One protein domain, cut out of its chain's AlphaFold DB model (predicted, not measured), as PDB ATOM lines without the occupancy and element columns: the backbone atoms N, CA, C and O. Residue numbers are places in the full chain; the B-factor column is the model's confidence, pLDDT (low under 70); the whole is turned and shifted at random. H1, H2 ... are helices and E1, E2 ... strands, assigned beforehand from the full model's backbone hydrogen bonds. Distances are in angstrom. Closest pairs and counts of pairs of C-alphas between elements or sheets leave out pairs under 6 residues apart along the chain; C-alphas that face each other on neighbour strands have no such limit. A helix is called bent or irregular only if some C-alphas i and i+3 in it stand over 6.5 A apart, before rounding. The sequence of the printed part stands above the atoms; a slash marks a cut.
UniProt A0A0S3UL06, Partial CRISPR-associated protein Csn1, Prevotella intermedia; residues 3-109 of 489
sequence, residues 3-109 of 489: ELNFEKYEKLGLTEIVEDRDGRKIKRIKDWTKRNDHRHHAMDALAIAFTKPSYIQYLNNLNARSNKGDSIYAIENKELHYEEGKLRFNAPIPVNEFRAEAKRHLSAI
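What this domain is: This is residues 3 to 109 of the 489 residues of the protein "Partial CRISPR-associated protein Csn1" of Prevotella intermedia (UniProt A0A0S3UL06). What does the model look like? It is a loose, open U: one lobe holds H1 and the hairpin of E1 and E2, the other holds H3, H4 and the hairpin of E3 and E4, and between the lobes H2 leads one way and H5 leads back. How many parts are there, and in what order? The 107 printed residues include five named helices and four named strands, in the order H1 E1 E2 H2 H3 H4 E3 E4 H5; the class is mixed, and each two-stranded sheet is antiparallel. How large is it? It is loose, with a radius of gyration of the C-alphas of 18.0 A, and spans 54 by 36 by 23 A.

Where its parts are: Where does the first lobe lie? H1 is residues 3 to 10, with C-alpha 3 at (144.013, 127.534, 176.373); it is irregular, C-alphas 4 and 7 being 7.6 A apart. E1 is residues 15 to 19, 13.2 A long, and E2 is residues 25 to 29, 13.3 A long. What follows? H2 is residues 40 to 49, 14.2 A long, H3 is residues 53 to 61, 12.6 A, and H4 is residues 69 to 79, 15.3 A. Where do the last elements lie? E3 is residues 80 to 83, E4 is residues 86 to 89, and H5 is residues 95 to 107, 18.0 A long, with C-alpha 107 at (134.322, 129.156, 180.685).

How they stand to each other: What is beside H1? The closest C-alphas of H1 and E2 are those of Tyr 9 and Ile 29, 6.5 A apart. In the hairpin E1 and E2, N 16 and O 28 are within hydrogen-bond range at 2.8 A. How do the helices stand? H2 and H5 are close but not clearly touching, Ala 42 and Leu 106 having the closest C-alphas at 7.6 A. H3 and H4 touch at a steep tilt of 47 degrees, opposite ways, the closest C-alphas being those of Tyr 58 and Ile 72 at 5.9 A. What of the second hairpin and the backbones? In the hairpin E3 and E4, N 81 and O 88 are within hydrogen-bond range at 2.9 A. Every O i to N i+4 pair is within range in H2, H3, H4 and H5, but 2 of 4 in H1.

The domain as a whole: How far does it reach? The two C-alphas farthest apart, those of Lys 11 and Asn 67, are 54.2 A apart, and the outline is only just elongated, at 54 by 36 by 23 A. Is anything cut, long or free? The printed part has no cut and no long link; residues 93 to 101, of which 95 to 101 belong to H5, stand free. Where is confidence low? Residues 64 to 69 have pLDDT under 70, while the mean of the printed part is 86.4.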
ATOM      1  N   GLU A   3     144.638 128.869 176.407       81.88
ATOM      2  CA  GLU A   3     144.013 127.534 176.373       81.88
ATOM      3  C   GLU A   3     142.503 127.567 176.123       81.88
ATOM      4  O   GLU A   3     141.987 126.705 175.430       81.88
ATOM      5  N   LEU A   4     141.802 128.584 176.637       84.56
ATOM      6  CA  LEU A   4     140.354 128.755 176.451       84.56
ATOM      7  C   LEU A   4     139.975 129.194 175.031       84.56
ATOM      8  O   LEU A   4     138.803 129.171 174.678       84.56
ATOM      9  N   ASN A   5     140.946 129.661 174.249       84.31
ATOM     10  CA  ASN A   5     140.737 130.146 172.891       84.31
ATOM     11  C   ASN A   5     141.444 129.268 171.853       84.31
ATOM     12  O   ASN A   5     141.179 129.407 170.668       84.31
ATOM     13  N   PHE A   6     142.353 128.386 172.266       84.69
ATOM     14  CA  PHE A   6     143.279 127.731 171.352       84.69
ATOM     15  C   PHE A   6     142.563 126.918 170.268       84.69
ATOM     16  O   PHE A   6     142.763 127.183 169.087       84.69
ATOM     17  N   GLU A   7     141.650 126.032 170.667       82.56
ATOM     18  CA  GLU A   7     140.878 125.191 169.745       82.56
ATOM     19  C   GLU A   7     140.081 126.022 168.720       82.56
ATOM     20  O   GLU A   7     140.046 125.699 167.532       82.56
ATOM     21  N   LYS A   8     139.504 127.150 169.161       80.94
ATOM     22  CA  LYS A   8     138.764 128.090 168.304       80.94
ATOM     23  C   LYS A   8     139.639 128.641 167.176       80.94
ATOM     24  O   LYS A   8     139.180 128.712 166.042       80.94
ATOM     25  N   TYR A   9     140.872 129.054 167.469       83.69
ATOM     26  CA  TYR A   9     141.763 129.641 166.461       83.69
ATOM     27  C   TYR A   9     142.538 128.587 165.656       83.69
ATOM     28  O   TYR A   9     142.867 128.844 164.497       83.69
ATOM     29  N   GLU A  10     142.795 127.404 166.222       85.44
ATOM     30  CA  GLU A  10     143.432 126.284 165.513       85.44
ATOM     31  C   GLU A  10     142.541 125.793 164.362       85.44
ATOM     32  O   GLU A  10     143.014 125.702 163.230       85.44
ATOM     33  N   LYS A  11     141.229 125.625 164.599       82.50
ATOM     34  CA  LYS A  11     140.241 125.270 163.554       82.50
ATOM     35  C   LYS A  11     140.193 126.260 162.382       82.50
ATOM     36  O   LYS A  11     139.770 125.899 161.291       82.50
ATOM     37  N   LEU A  12     140.634 127.502 162.591       81.31
ATOM     38  CA  LEU A  12     140.669 128.552 161.567       81.31
ATOM     39  C   LEU A  12     142.025 128.674 160.854       81.31
ATOM     40  O   LEU A  12     142.201 129.573 160.028       81.31
ATOM     41  N   GLY A  13     143.012 127.841 161.205       83.06
ATOM     42  CA  GLY A  13     144.386 127.984 160.716       83.06
ATOM     43  C   GLY A  13     145.053 129.289 161.171       83.06
ATOM     44  O   GLY A  13     145.967 129.791 160.514       83.06
ATOM     45  N   LEU A  14     144.584 129.870 162.283       84.62
ATOM     46  CA  LEU A  14     145.100 131.116 162.866       84.62
ATOM     47  C   LEU A  14     146.116 130.855 163.985       84.62
ATOM     48  O   LEU A  14     146.404 131.728 164.804       84.62
ATOM     49  N   THR A  15     146.675 129.651 164.017       88.69
ATOM     50  CA  THR A  15     147.773 129.271 164.901       88.69
ATOM     51  C   THR A  15     149.069 129.111 164.115       88.69
ATOM     52  O   THR A  15     149.071 128.850 162.915       88.69
ATOM     53  N   GLU A  16     150.186 129.269 164.803       88.81
ATOM     54  CA  GLU A  16     151.536 129.059 164.294       88.81
ATOM     55  C   GLU A  16     152.372 128.312 165.327       88.81
ATOM     56  O   GLU A  16     152.059 128.315 166.521       88.81
ATOM     57  N   ILE A  17     153.429 127.658 164.859       87.25
ATOM     58  CA  ILE A  17     154.450 127.068 165.718       87.25
ATOM     59  C   ILE A  17     155.614 128.048 165.734       87.25
ATOM     60  O   ILE A  17     156.154 128.377 164.681       87.25
ATOM     61  N   VAL A  18     155.975 128.516 166.923       84.94
ATOM     62  CA  VAL A  18     157.128 129.393 167.139       84.94
ATOM     63  C   VAL A  18     158.114 128.652 168.026       84.94
ATOM     64  O   VAL A  18     157.712 127.995 168.987       84.94
ATOM     65  N   GLU A  19     159.392 128.745 167.695       86.69
ATOM     66  CA  GLU A  19     160.472 128.221 168.525       86.69
ATOM     67  C   GLU A  19     160.819 129.247 169.611       86.69
ATOM     68  O   GLU A  19     160.966 130.439 169.322       86.69
ATOM     69  N   ASP A  20     160.853 128.819 170.873       79.44
ATOM     70  CA  ASP A  20     161.286 129.683 171.969       79.44
ATOM     71  C   ASP A  20     162.818 129.803 172.036       79.44
ATOM     72  O   ASP A  20     163.553 129.201 171.256       79.44
ATOM     73  N   ARG A  21     163.309 130.622 172.975       75.00
ATOM     74  CA  ARG A  21     164.752 130.841 173.173       75.00
ATOM     75  C   ARG A  21     165.510 129.576 173.595       75.00
ATOM     76  O   ARG A  21     166.724 129.550 173.443       75.00
ATOM     77  N   ASP A  22     164.798 128.568 174.091       78.75
ATOM     78  CA  ASP A  22     165.326 127.292 174.567       78.75
ATOM     79  C   ASP A  22     165.134 126.171 173.516       78.75
ATOM     80  O   ASP A  22     165.305 124.990 173.826       78.75
ATOM     81  N   GLY A  23     164.752 126.513 172.275       76.12
ATOM     82  CA  GLY A  23     164.552 125.568 171.167       76.12
ATOM     83  C   GLY A  23     163.228 124.793 171.216       76.12
ATOM     84  O   GLY A  23     163.007 123.859 170.440       76.12
ATOM     85  N   ARG A  24     162.314 125.131 172.135       81.56
ATOM     86  CA  ARG A  24     161.038 124.416 172.286       81.56
ATOM     87  C   ARG A  24     160.017 124.937 171.282       81.56
ATOM     88  O   ARG A  24     159.780 126.138 171.166       81.56
ATOM     89  N   LYS A  25     159.334 124.018 170.596       82.75
ATOM     90  CA  LYS A  25     158.245 124.343 169.662       82.75
ATOM     91  C   LYS A  25     156.955 124.633 170.425       82.75
ATOM     92  O   LYS A  25     156.310 123.720 170.936       82.75
ATOM     93  N   ILE A  26     156.549 125.900 170.470       82.94
ATOM     94  CA  ILE A  26     155.332 126.354 171.148       82.94
ATOM     95  C   ILE A  26     154.272 126.716 170.109       82.94
ATOM     96  O   ILE A  26     154.476 127.574 169.250       82.94
ATOM     97  N   LYS A  27     153.088 126.105 170.221       81.50
ATOM     98  CA  LYS A  27     151.920 126.527 169.444       81.50
ATOM     99  C   LYS A  27     151.360 127.849 169.991       81.50
ATOM    100  O   LYS A  27     151.077 127.975 171.185       81.50
ATOM    101  N   ARG A  28     151.152 128.841 169.123       84.94
ATOM    102  CA  ARG A  28     150.650 130.183 169.461       84.94
ATOM    103  C   ARG A  28     149.528 130.606 168.510       84.94
ATOM    104  O   ARG A  28     149.523 130.227 167.350       84.94
ATOM    105  N   ILE A  29     148.587 131.415 168.997       84.31
ATOM    106  CA  ILE A  29     147.580 132.088 168.160       84.31
ATOM    107  C   ILE A  29     148.196 133.368 167.568       84.31
ATOM    108  O   ILE A  29     148.709 134.203 168.327       84.31
ATOM    109  N   LYS A  30     148.121 133.524 166.242       82.44
ATOM    110  CA  LYS A  30     148.623 134.693 165.501       82.44
ATOM    111  C   LYS A  30     147.931 135.971 165.972       82.44
ATOM    112  O   LYS A  30     146.719 135.973 166.178       82.44
ATOM    113  N   ASP A  31     148.710 137.031 166.197       78.94
ATOM    114  CA  ASP A  31     148.245 138.380 166.579       78.94
ATOM    115  C   ASP A  31     147.275 138.452 167.776       78.94
ATOM    116  O   ASP A  31     146.560 139.436 167.983       78.94
ATOM    117  N   TRP A  32     147.255 137.416 168.620       84.12
ATOM    118  CA  TRP A  32     146.367 137.352 169.772       84.12
ATOM    119  C   TRP A  32     147.070 137.798 171.049       84.12
ATOM    120  O   TRP A  32     148.169 137.342 171.390       84.12
ATOM    121  N   THR A  33     146.385 138.644 171.815       83.31
ATOM    122  CA  THR A  33     146.800 139.047 173.159       83.31
ATOM    123  C   THR A  33     145.695 138.737 174.163       83.31
ATOM    124  O   THR A  33     144.523 138.655 173.799       83.31
ATOM    125  N   LYS A  34     146.037 138.645 175.458       81.25
ATOM    126  CA  LYS A  34     145.025 138.462 176.517       81.25
ATOM    127  C   LYS A  34     143.942 139.547 176.505       81.25
ATOM    128  O   LYS A  34     142.831 139.290 176.945       81.25
ATOM    129  N   ARG A  35     144.263 140.738 175.985       82.69
ATOM    130  CA  ARG A  35     143.348 141.879 175.922       82.69
ATOM    131  C   ARG A  35     142.255 141.709 174.879       82.69
ATOM    132  O   ARG A  35     141.329 142.501 174.923       82.69
ATOM    133  N   ASN A  36     142.338 140.714 173.993       85.38
ATOM    134  CA  ASN A  36     141.330 140.430 172.967       85.38
ATOM    135  C   ASN A  36     140.078 139.737 173.555       85.38
ATOM    136  O   ASN A  36     139.056 139.640 172.885       85.38
ATOM    137  N   ASP A  37     140.157 139.269 174.804       89.94
ATOM    138  CA  ASP A  37     139.119 138.491 175.481       89.94
ATOM    139  C   ASP A  37     138.759 139.148 176.822       89.94
ATOM    140  O   ASP A  37     139.612 139.249 177.703       89.94
ATOM    141  N   HIS A  38     137.513 139.587 177.007       92.31
ATOM    142  CA  HIS A  38     137.039 140.323 178.187       92.31
ATOM    143  C   HIS A  38     137.276 139.587 179.511       92.31
ATOM    144  O   HIS A  38     137.401 140.234 180.552       92.31
ATOM    145  N   ARG A  39     137.404 138.257 179.495       93.12
ATOM    146  CA  ARG A  39     137.642 137.452 180.703       93.12
ATOM    147  C   ARG A  39     138.989 137.736 181.360       93.12
ATOM    148  O   ARG A  39     139.181 137.370 182.516       93.12
ATOM    149  N   HIS A  40     139.917 138.415 180.677       91.88
ATOM    150  CA  HIS A  40     141.160 138.849 181.315       91.88
ATOM    151  C   HIS A  40     140.909 139.756 182.528       91.88
ATOM    152  O   HIS A  40     141.654 139.653 183.493       91.88
ATOM    153  N   HIS A  41     139.836 140.556 182.535       92.75
ATOM    154  CA  HIS A  41     139.471 141.358 183.705       92.75
ATOM    155  C   HIS A  41     139.078 140.492 184.906       92.75
ATOM    156  O   HIS A  41     139.460 140.801 186.029       92.75
ATOM    157  N   ALA A  42     138.362 139.386 184.679       93.44
ATOM    158  CA  ALA A  42     138.035 138.432 185.738       93.44
ATOM    159  C   ALA A  42     139.293 137.711 186.247       93.44
ATOM    160  O   ALA A  42     139.438 137.479 187.443       93.44
ATOM    161  N   MET A  43     140.240 137.415 185.351       91.62
ATOM    162  CA  MET A  43     141.526 136.846 185.748       91.62
ATOM    163  C   MET A  43     142.352 137.819 186.601       91.62
ATOM    164  O   MET A  43     142.910 137.420 187.621       91.62
ATOM    165  N   ASP A  44     142.407 139.093 186.210       92.69
ATOM    166  CA  ASP A  44     143.084 140.135 186.983       92.69
ATOM    167  C   ASP A  44     142.384 140.332 188.350       92.69
ATOM    168  O   ASP A  44     143.056 140.471 189.370       92.69
ATOM    169  N   ALA A  45     141.047 140.246 188.408       93.75
ATOM    170  CA  ALA A  45     140.285 140.308 189.659       93.75
ATOM    171  C   ALA A  45     140.587 139.134 190.606       93.75
ATOM    172  O   ALA A  45     140.732 139.349 191.807       93.75
ATOM    173  N   LEU A  46     140.744 137.914 190.081       92.12
ATOM    174  CA  LEU A  46     141.183 136.760 190.874       92.12
ATOM    175  C   LEU A  46     142.584 136.986 191.456       92.12
ATOM    176  O   LEU A  46     142.800 136.732 192.637       92.12
ATOM    177  N   ALA A  47     143.525 137.513 190.666       91.25
ATOM    178  CA  ALA A  47     144.862 137.835 191.166       91.25
ATOM    179  C   ALA A  47     144.810 138.871 192.307       91.25
ATOM    180  O   ALA A  47     145.478 138.699 193.326       91.25
ATOM    181  N   ILE A  48     143.974 139.906 192.171       94.44
ATOM    182  CA  ILE A  48     143.760 140.913 193.220       94.44
ATOM    183  C   ILE A  48     143.155 140.278 194.478       94.44
ATOM    184  O   ILE A  48     143.639 140.545 195.573       94.44
ATOM    185  N   ALA A  49     142.146 139.413 194.335       94.19
ATOM    186  CA  ALA A  49     141.461 138.778 195.464       94.19
ATOM    187  C   ALA A  49     142.399 137.938 196.350       94.19
ATOM    188  O   ALA A  49     142.216 137.891 197.562       94.19
ATOM    189  N   PHE A  50     143.424 137.316 195.758       92.25
ATOM    190  CA  PHE A  50     144.431 136.534 196.485       92.25
ATOM    191  C   PHE A  50     145.707 137.318 196.826       92.25
ATOM    192  O   PHE A  50     146.647 136.754 197.389       92.25
ATOM    193  N   THR A  51     145.772 138.615 196.513       92.75
ATOM    194  CA  THR A  51     146.928 139.447 196.860       92.75
ATOM    195  C   THR A  51     146.883 139.840 198.335       92.75
ATOM    196  O   THR A  51     145.937 140.476 198.794       92.75
ATOM    197  N   LYS A  52     147.943 139.510 199.080       93.75
ATOM    198  CA  LYS A  52     148.103 139.883 200.494       93.75
ATOM    199  C   LYS A  52     148.912 141.180 200.652       93.75
ATOM    200  O   LYS A  52     149.784 141.452 199.822       93.75
ATOM    201  N   PRO A  53     148.745 141.932 201.758       94.31
ATOM    202  CA  PRO A  53     149.618 143.065 202.081       94.31
ATOM    203  C   PRO A  53     151.112 142.700 202.112       94.31
ATOM    204  O   PRO A  53     151.941 143.482 201.649       94.31
ATOM    205  N   SER A  54     151.456 141.491 202.577       93.31
ATOM    206  CA  SER A  54     152.833 140.974 202.575       93.31
ATOM    207  C   SER A  54     153.407 140.854 201.161       93.31
ATOM    208  O   SER A  54     154.565 141.204 200.944       93.31
ATOM    209  N   TYR A  55     152.599 140.448 200.176       93.56
ATOM    210  CA  TYR A  55     153.033 140.365 198.777       93.56
ATOM    211  C   TYR A  55     153.360 141.753 198.233       93.56
ATOM    212  O   TYR A  55     154.396 141.942 197.604       93.56
ATOM    213  N   ILE A  56     152.516 142.743 198.534       92.38
ATOM    214  CA  ILE A  56     152.728 144.140 198.128       92.38
ATOM    215  C   ILE A  56     154.015 144.685 198.755       92.38
ATOM    216  O   ILE A  56     154.841 145.278 198.061       92.38
ATOM    217  N   GLN A  57     154.218 144.450 200.056       90.94
ATOM    218  CA  GLN A  57     155.426 144.872 200.760       90.94
ATOM    219  C   GLN A  57     156.680 144.223 200.167       90.94
ATOM    220  O   GLN A  57     157.664 144.922 199.927       90.94
ATOM    221  N   TYR A  58     156.645 142.921 199.884       90.69
ATOM    222  CA  TYR A  58     157.750 142.219 199.238       90.69
ATOM    223  C   TYR A  58     158.064 142.805 197.856       90.69
ATOM    224  O   TYR A  58     159.200 143.204 197.595       90.69
ATOM    225  N   LEU A  59     157.048 142.943 196.994       90.31
ATOM    226  CA  LEU A  59     157.215 143.438 195.626       90.31
ATOM    227  C   LEU A  59     157.745 144.878 195.577       90.31
ATOM    228  O   LEU A  59     158.618 145.179 194.766       90.31
ATOM    229  N   ASN A  60     157.279 145.754 196.471       88.94
ATOM    230  CA  ASN A  60     157.736 147.145 196.537       88.94
ATOM    231  C   ASN A  60     159.213 147.282 196.941       88.94
ATOM    232  O   ASN A  60     159.843 148.283 196.606       88.94
ATOM    233  N   ASN A  61     159.776 146.303 197.658       86.25
ATOM    234  CA  ASN A  61     161.159 146.349 198.144       86.25
ATOM    235  C   ASN A  61     162.109 145.415 197.361       86.25
ATOM    236  O   ASN A  61     163.292 145.355 197.693       86.25
ATOM    237  N   LEU A  62     161.641 144.740 196.297       80.38
ATOM    238  CA  LEU A  62     162.443 143.821 195.467       80.38
ATOM    239  C   LEU A  62     163.735 144.455 194.927       80.38
ATOM    240  O   LEU A  62     164.775 143.804 194.926       80.38
ATOM    241  N   ASN A  63     163.671 145.725 194.516       74.44
ATOM    242  CA  ASN A  63     164.809 146.464 193.955       74.44
ATOM    243  C   ASN A  63     165.583 147.288 195.003       74.44
ATOM    244  O   ASN A  63     166.615 147.863 194.680       74.44
ATOM    245  N   ALA A  64     165.100 147.356 196.250       66.06
ATOM    246  CA  ALA A  64     165.660 148.172 197.338       66.06
ATOM    247  C   ALA A  64     166.247 147.314 198.480       66.06
ATOM    248  O   ALA A  64     166.308 147.748 199.632       66.06
ATOM    249  N   ARG A  65     166.658 146.075 198.165       64.06
ATOM    250  CA  ARG A  65     167.056 145.030 199.128       64.06
ATOM    251  C   ARG A  65     168.211 145.406 200.072       64.06
ATOM    252  O   ARG A  65     168.379 144.731 201.080       64.06
ATOM    253  N   SER A  66     168.964 146.476 199.812       58.66
ATOM    254  CA  SER A  66     170.138 146.860 200.608       58.66
ATOM    255  C   SER A  66     169.839 147.396 202.019       58.66
ATOM    256  O   SER A  66     170.722 147.311 202.863       58.66
ATOM    257  N   ASN A  67     168.625 147.896 202.314       55.28
ATOM    258  CA  ASN A  67     168.347 148.621 203.575       55.28
ATOM    259  C   ASN A  67     167.246 148.016 204.482       55.28
ATOM    260  O   ASN A  67     166.969 148.575 205.541       55.28
ATOM    261  N   LYS A  68     166.571 146.922 204.091       56.25
ATOM    262  CA  LYS A  68     165.412 146.347 204.830       56.25
ATOM    263  C   LYS A  68     165.414 144.811 204.907       56.25
ATOM    264  O   LYS A  68     164.343 144.201 204.951       56.25
ATOM    265  N   GLY A  69     166.607 144.213 204.900       64.81
ATOM    266  CA  GLY A  69     166.844 142.772 204.749       64.81
ATOM    267  C   GLY A  69     165.887 141.895 205.555       64.81
ATOM    268  O   GLY A  69     165.087 141.179 204.961       64.81
ATOM    269  N   ASP A  70     165.905 141.987 206.884       71.69
ATOM    270  CA  ASP A  70     165.275 140.982 207.756       71.69
ATOM    271  C   ASP A  70     163.764 140.823 207.543       71.69
ATOM    272  O   ASP A  70     163.259 139.709 207.407       71.69
ATOM    273  N   SER A  71     163.029 141.935 207.440       79.06
ATOM    274  CA  SER A  71     161.575 141.892 207.223       79.06
ATOM    275  C   SER A  71     161.194 141.340 205.846       79.06
ATOM    276  O   SER A  71     160.184 140.653 205.711       79.06
ATOM    277  N   ILE A  72     162.011 141.607 204.822       85.06
ATOM    278  CA  ILE A  72     161.771 141.134 203.457       85.06
ATOM    279  C   ILE A  72     162.166 139.663 203.325       85.06
ATOM    280  O   ILE A  72     161.413 138.908 202.716       85.06
ATOM    281  N   TYR A  73     163.266 139.234 203.951       85.25
ATOM    282  CA  TYR A  73     163.657 137.824 204.036       85.25
ATOM    283  C   TYR A  73     162.615 136.990 204.787       85.25
ATOM    284  O   TYR A  73     162.274 135.896 204.346       85.25
ATOM    285  N   ALA A  74     162.046 137.514 205.878       88.06
ATOM    286  CA  ALA A  74     160.973 136.837 206.602       88.06
ATOM    287  C   ALA A  74     159.718 136.642 205.734       88.06
ATOM    288  O   ALA A  74     159.106 135.573 205.765       88.06
ATOM    289  N   ILE A  75     159.345 137.650 204.934       89.94
ATOM    290  CA  ILE A  75     158.238 137.517 203.977       89.94
ATOM    291  C   ILE A  75     158.602 136.520 202.872       89.94
ATOM    292  O   ILE A  75     157.770 135.681 202.545       89.94
ATOM    293  N   GLU A  76     159.824 136.574 202.331       89.56
ATOM    294  CA  GLU A  76     160.295 135.645 201.296       89.56
ATOM    295  C   GLU A  76     160.177 134.191 201.756       89.56
ATOM    296  O   GLU A  76     159.510 133.398 201.100       89.56
ATOM    297  N   ASN A  77     160.712 133.874 202.934       89.69
ATOM    298  CA  ASN A  77     160.687 132.520 203.489       89.69
ATOM    299  C   ASN A  77     159.272 132.028 203.829       89.69
ATOM    300  O   ASN A  77     159.013 130.827 203.809       89.69
ATOM    301  N   LYS A  78     158.357 132.937 204.184       93.38
ATOM    302  CA  LYS A  78     156.985 132.585 204.577       93.38
ATOM    303  C   LYS A  78     156.047 132.433 203.384       93.38
ATOM    304  O   LYS A  78     155.170 131.572 203.377       93.38
ATOM    305  N   GLU A  79     156.156 133.336 202.419       93.94
ATOM    306  CA  GLU A  79     155.156 133.524 201.369       93.94
ATOM    307  C   GLU A  79     155.630 133.051 199.992       93.94
ATOM    308  O   GLU A  79     154.812 133.003 199.072       93.94
ATOM    309  N   LEU A  80     156.913 132.715 199.834       93.56
ATOM    310  CA  LEU A  80     157.489 132.237 198.586       93.56
ATOM    311  C   LEU A  80     158.220 130.900 198.770       93.56
ATOM    312  O   LEU A  80     158.621 130.525 199.867       93.56
ATOM    313  N   HIS A  81     158.404 130.191 197.662       92.25
ATOM    314  CA  HIS A  81     159.256 129.011 197.558       92.25
ATOM    315  C   HIS A  81     160.050 129.054 196.248       92.25
ATOM    316  O   HIS A  81     159.710 129.789 195.315       92.25
ATOM    317  N   TYR A  82     161.120 128.264 196.179       90.50
ATOM    318  CA  TYR A  82     161.882 128.070 194.949       90.50
ATOM    319  C   TYR A  82     161.269 126.942 194.117       90.50
ATOM    320  O   TYR A  82     161.097 125.826 194.598       90.50
ATOM    321  N   GLU A  83     160.994 127.229 192.848       87.00
ATOM    322  CA  GLU A  83     160.529 126.265 191.851       87.00
ATOM    323  C   GLU A  83     161.253 126.549 190.526       87.00
ATOM    324  O   GLU A  83     161.220 127.675 190.022       87.00
ATOM    325  N   GLU A  84     161.941 125.545 189.969       86.62
ATOM    326  CA  GLU A  84     162.695 125.649 188.702       86.62
ATOM    327  C   GLU A  84     163.691 126.831 188.663       86.62
ATOM    328  O   GLU A  84     163.794 127.563 187.676       86.62
ATOM    329  N   GLY A  85     164.402 127.065 189.771       85.19
ATOM    330  CA  GLY A  85     165.374 128.160 189.884       85.19
ATOM    331  C   GLY A  85     164.749 129.558 189.968       85.19
ATOM    332  O   GLY A  85     165.458 130.553 189.820       85.19
ATOM    333  N   LYS A  86     163.433 129.662 190.199       87.12
ATOM    334  CA  LYS A  86     162.713 130.934 190.345       87.12
ATOM    335  C   LYS A  86     161.938 130.971 191.658       87.12
ATOM    336  O   LYS A  86     161.290 130.000 192.034       87.12
ATOM    337  N   LEU A  87     161.966 132.124 192.320       89.25
ATOM    338  CA  LEU A  87     161.098 132.420 193.459       89.25
ATOM    339  C   LEU A  87     159.657 132.612 192.982       89.25
ATOM    340  O   LEU A  87     159.396 133.386 192.056       89.25
ATOM    341  N   ARG A  88     158.720 131.921 193.630       90.56
ATOM    342  CA  ARG A  88     157.285 131.989 193.334       90.56
ATOM    343  C   ARG A  88     156.479 132.130 194.608       90.56
ATOM    344  O   ARG A  88     156.823 131.546 195.625       90.56
ATOM    345  N   PHE A  89     155.385 132.884 194.534       91.81
ATOM    346  CA  PHE A  89     154.442 132.989 195.643       91.81
ATOM    347  C   PHE A  89     153.743 131.655 195.899       91.81
ATOM    348  O   PHE A  89     153.340 130.961 194.963       91.81
ATOM    349  N   ASN A  90     153.558 131.341 197.177       90.75
ATOM    350  CA  ASN A  90     152.768 130.208 197.632       90.75
ATOM    351  C   ASN A  90     151.317 130.404 197.181       90.75
ATOM    352  O   ASN A  90     150.678 131.407 197.507       90.75
ATOM    353  N   ALA A  91     150.811 129.459 196.390       87.81
ATOM    354  CA  ALA A  91     149.453 129.518 195.878       87.81
ATOM    355  C   ALA A  91     148.431 129.324 197.019       87.81
ATOM    356  O   ALA A  91     148.697 128.570 197.953       87.81
ATOM    357  N   PRO A  92     147.258 129.983 196.956       87.19
ATOM    358  CA  PRO A  92     146.235 129.887 198.004       87.19
ATOM    359  C   PRO A  92     145.621 128.483 198.121       87.19
ATOM    360  O   PRO A  92     145.160 128.102 199.191       87.19
ATOM    361  N   ILE A  93     145.622 127.738 197.016       89.62
ATOM    362  CA  ILE A  93     145.243 126.327 196.877       89.62
ATOM    363  C   ILE A  93     146.222 125.683 195.876       89.62
ATOM    364  O   ILE A  93     146.924 126.427 195.175       89.62
ATOM    365  N   PRO A  94     146.296 124.342 195.763       92.44
ATOM    366  CA  PRO A  94     147.176 123.681 194.801       92.44
ATOM    367  C   PRO A  94     147.050 124.273 193.389       92.44
ATOM    368  O   PRO A  94     145.952 124.444 192.866       92.44
ATOM    369  N   VAL A  95     148.179 124.594 192.746       88.50
ATOM    370  CA  VAL A  95     148.209 125.368 191.484       88.50
ATOM    371  C   VAL A  95     147.380 124.717 190.372       88.50
ATOM    372  O   VAL A  95     146.711 125.411 189.605       88.50
ATOM    373  N   ASN A  96     147.400 123.386 190.294       90.88
ATOM    374  CA  ASN A  96     146.630 122.637 189.302       90.88
ATOM    375  C   ASN A  96     145.120 122.742 189.552       90.88
ATOM    376  O   ASN A  96     144.364 122.946 188.603       90.88
ATOM    377  N   GLU A  97     144.697 122.684 190.815       94.00
ATOM    378  CA  GLU A  97     143.304 122.872 191.224       94.00
ATOM    379  C   GLU A  97     142.856 124.315 190.971       94.00
ATOM    380  O   GLU A  97     141.837 124.541 190.322       94.00
ATOM    381  N   PHE A  98     143.680 125.301 191.342       92.00
ATOM    382  CA  PHE A  98     143.431 126.708 191.033       92.00
ATOM    383  C   PHE A  98     143.235 126.940 189.534       92.00
ATOM    384  O   PHE A  98     142.297 127.620 189.117       92.00
ATOM    385  N   ARG A  99     144.111 126.366 188.699       91.06
ATOM    386  CA  ARG A  99     144.009 126.482 187.241       91.06
ATOM    387  C   ARG A  99     142.730 125.827 186.722       91.06
ATOM    388  O   ARG A  99     142.089 126.412 185.848       91.06
ATOM    389  N   ALA A 100     142.374 124.646 187.230       92.50
ATOM    390  CA  ALA A 100     141.168 123.923 186.836       92.50
ATOM    391  C   ALA A 100     139.899 124.716 187.186       92.50
ATOM    392  O   ALA A 100     139.086 124.982 186.298       92.50
ATOM    393  N   GLU A 101     139.788 125.200 188.423       93.44
ATOM    394  CA  GLU A 101     138.638 125.981 188.888       93.44
ATOM    395  C   GLU A 101     138.534 127.336 188.187       93.44
ATOM    396  O   GLU A 101     137.466 127.708 187.692       93.44
ATOM    397  N   ALA A 102     139.653 128.053 188.028       92.88
ATOM    398  CA  ALA A 102     139.670 129.292 187.259       92.88
ATOM    399  C   ALA A 102     139.225 129.047 185.810       92.88
ATOM    400  O   ALA A 102     138.425 129.809 185.269       92.88
ATOM    401  N   LYS A 103     139.692 127.967 185.169       92.44
ATOM    402  CA  LYS A 103     139.279 127.605 183.805       92.44
ATOM    403  C   LYS A 103     137.782 127.293 183.738       92.44
ATOM    404  O   LYS A 103     137.126 127.774 182.812       92.44
ATOM    405  N   ARG A 104     137.244 126.542 184.702       92.25
ATOM    406  CA  ARG A 104     135.816 126.197 184.798       92.25
ATOM    407  C   ARG A 104     134.955 127.458 184.905       92.25
ATOM    408  O   ARG A 104     134.100 127.686 184.051       92.25
ATOM    409  N   HIS A 105     135.254 128.337 185.860       93.31
ATOM    410  CA  HIS A 105     134.511 129.586 186.063       93.31
ATOM    411  C   HIS A 105     134.647 130.575 184.897       93.31
ATOM    412  O   HIS A 105     133.658 131.168 184.471       93.31
ATOM    413  N   LEU A 106     135.843 130.728 184.315       93.94
ATOM    414  CA  LEU A 106     136.049 131.587 183.141       93.94
ATOM    415  C   LEU A 106     135.375 131.032 181.874       93.94
ATOM    416  O   LEU A 106     135.161 131.780 180.921       93.94
ATOM    417  N   SER A 107     135.062 129.737 181.815       92.00
ATOM    418  CA  SER A 107     134.322 129.156 180.685       92.00
ATOM    419  C   SER A 107     132.819 129.423 180.785       92.00
ATOM    420  O   SER A 107     132.175 129.605 179.760       92.00
ATOM    421  N   ALA A 108     132.283 129.512 182.005       94.94
ATOM    422  CA  ALA A 108     130.870 129.783 182.280       94.94
ATOM    423  C   ALA A 108     130.547 131.278 182.474       94.94
ATOM    424  O   ALA A 108     129.414 131.645 182.757       94.94
ATOM    425  N   ILE A 109     131.526 132.173 182.363       95.62
ATOM    426  CA  ILE A 109     131.288 133.596 182.605       95.62
ATOM    427  C   ILE A 109     130.470 134.226 181.473       95.62
ATOM    428  O   ILE A 109     130.748 134.003 180.291       95.62
TER     429      ILE A 109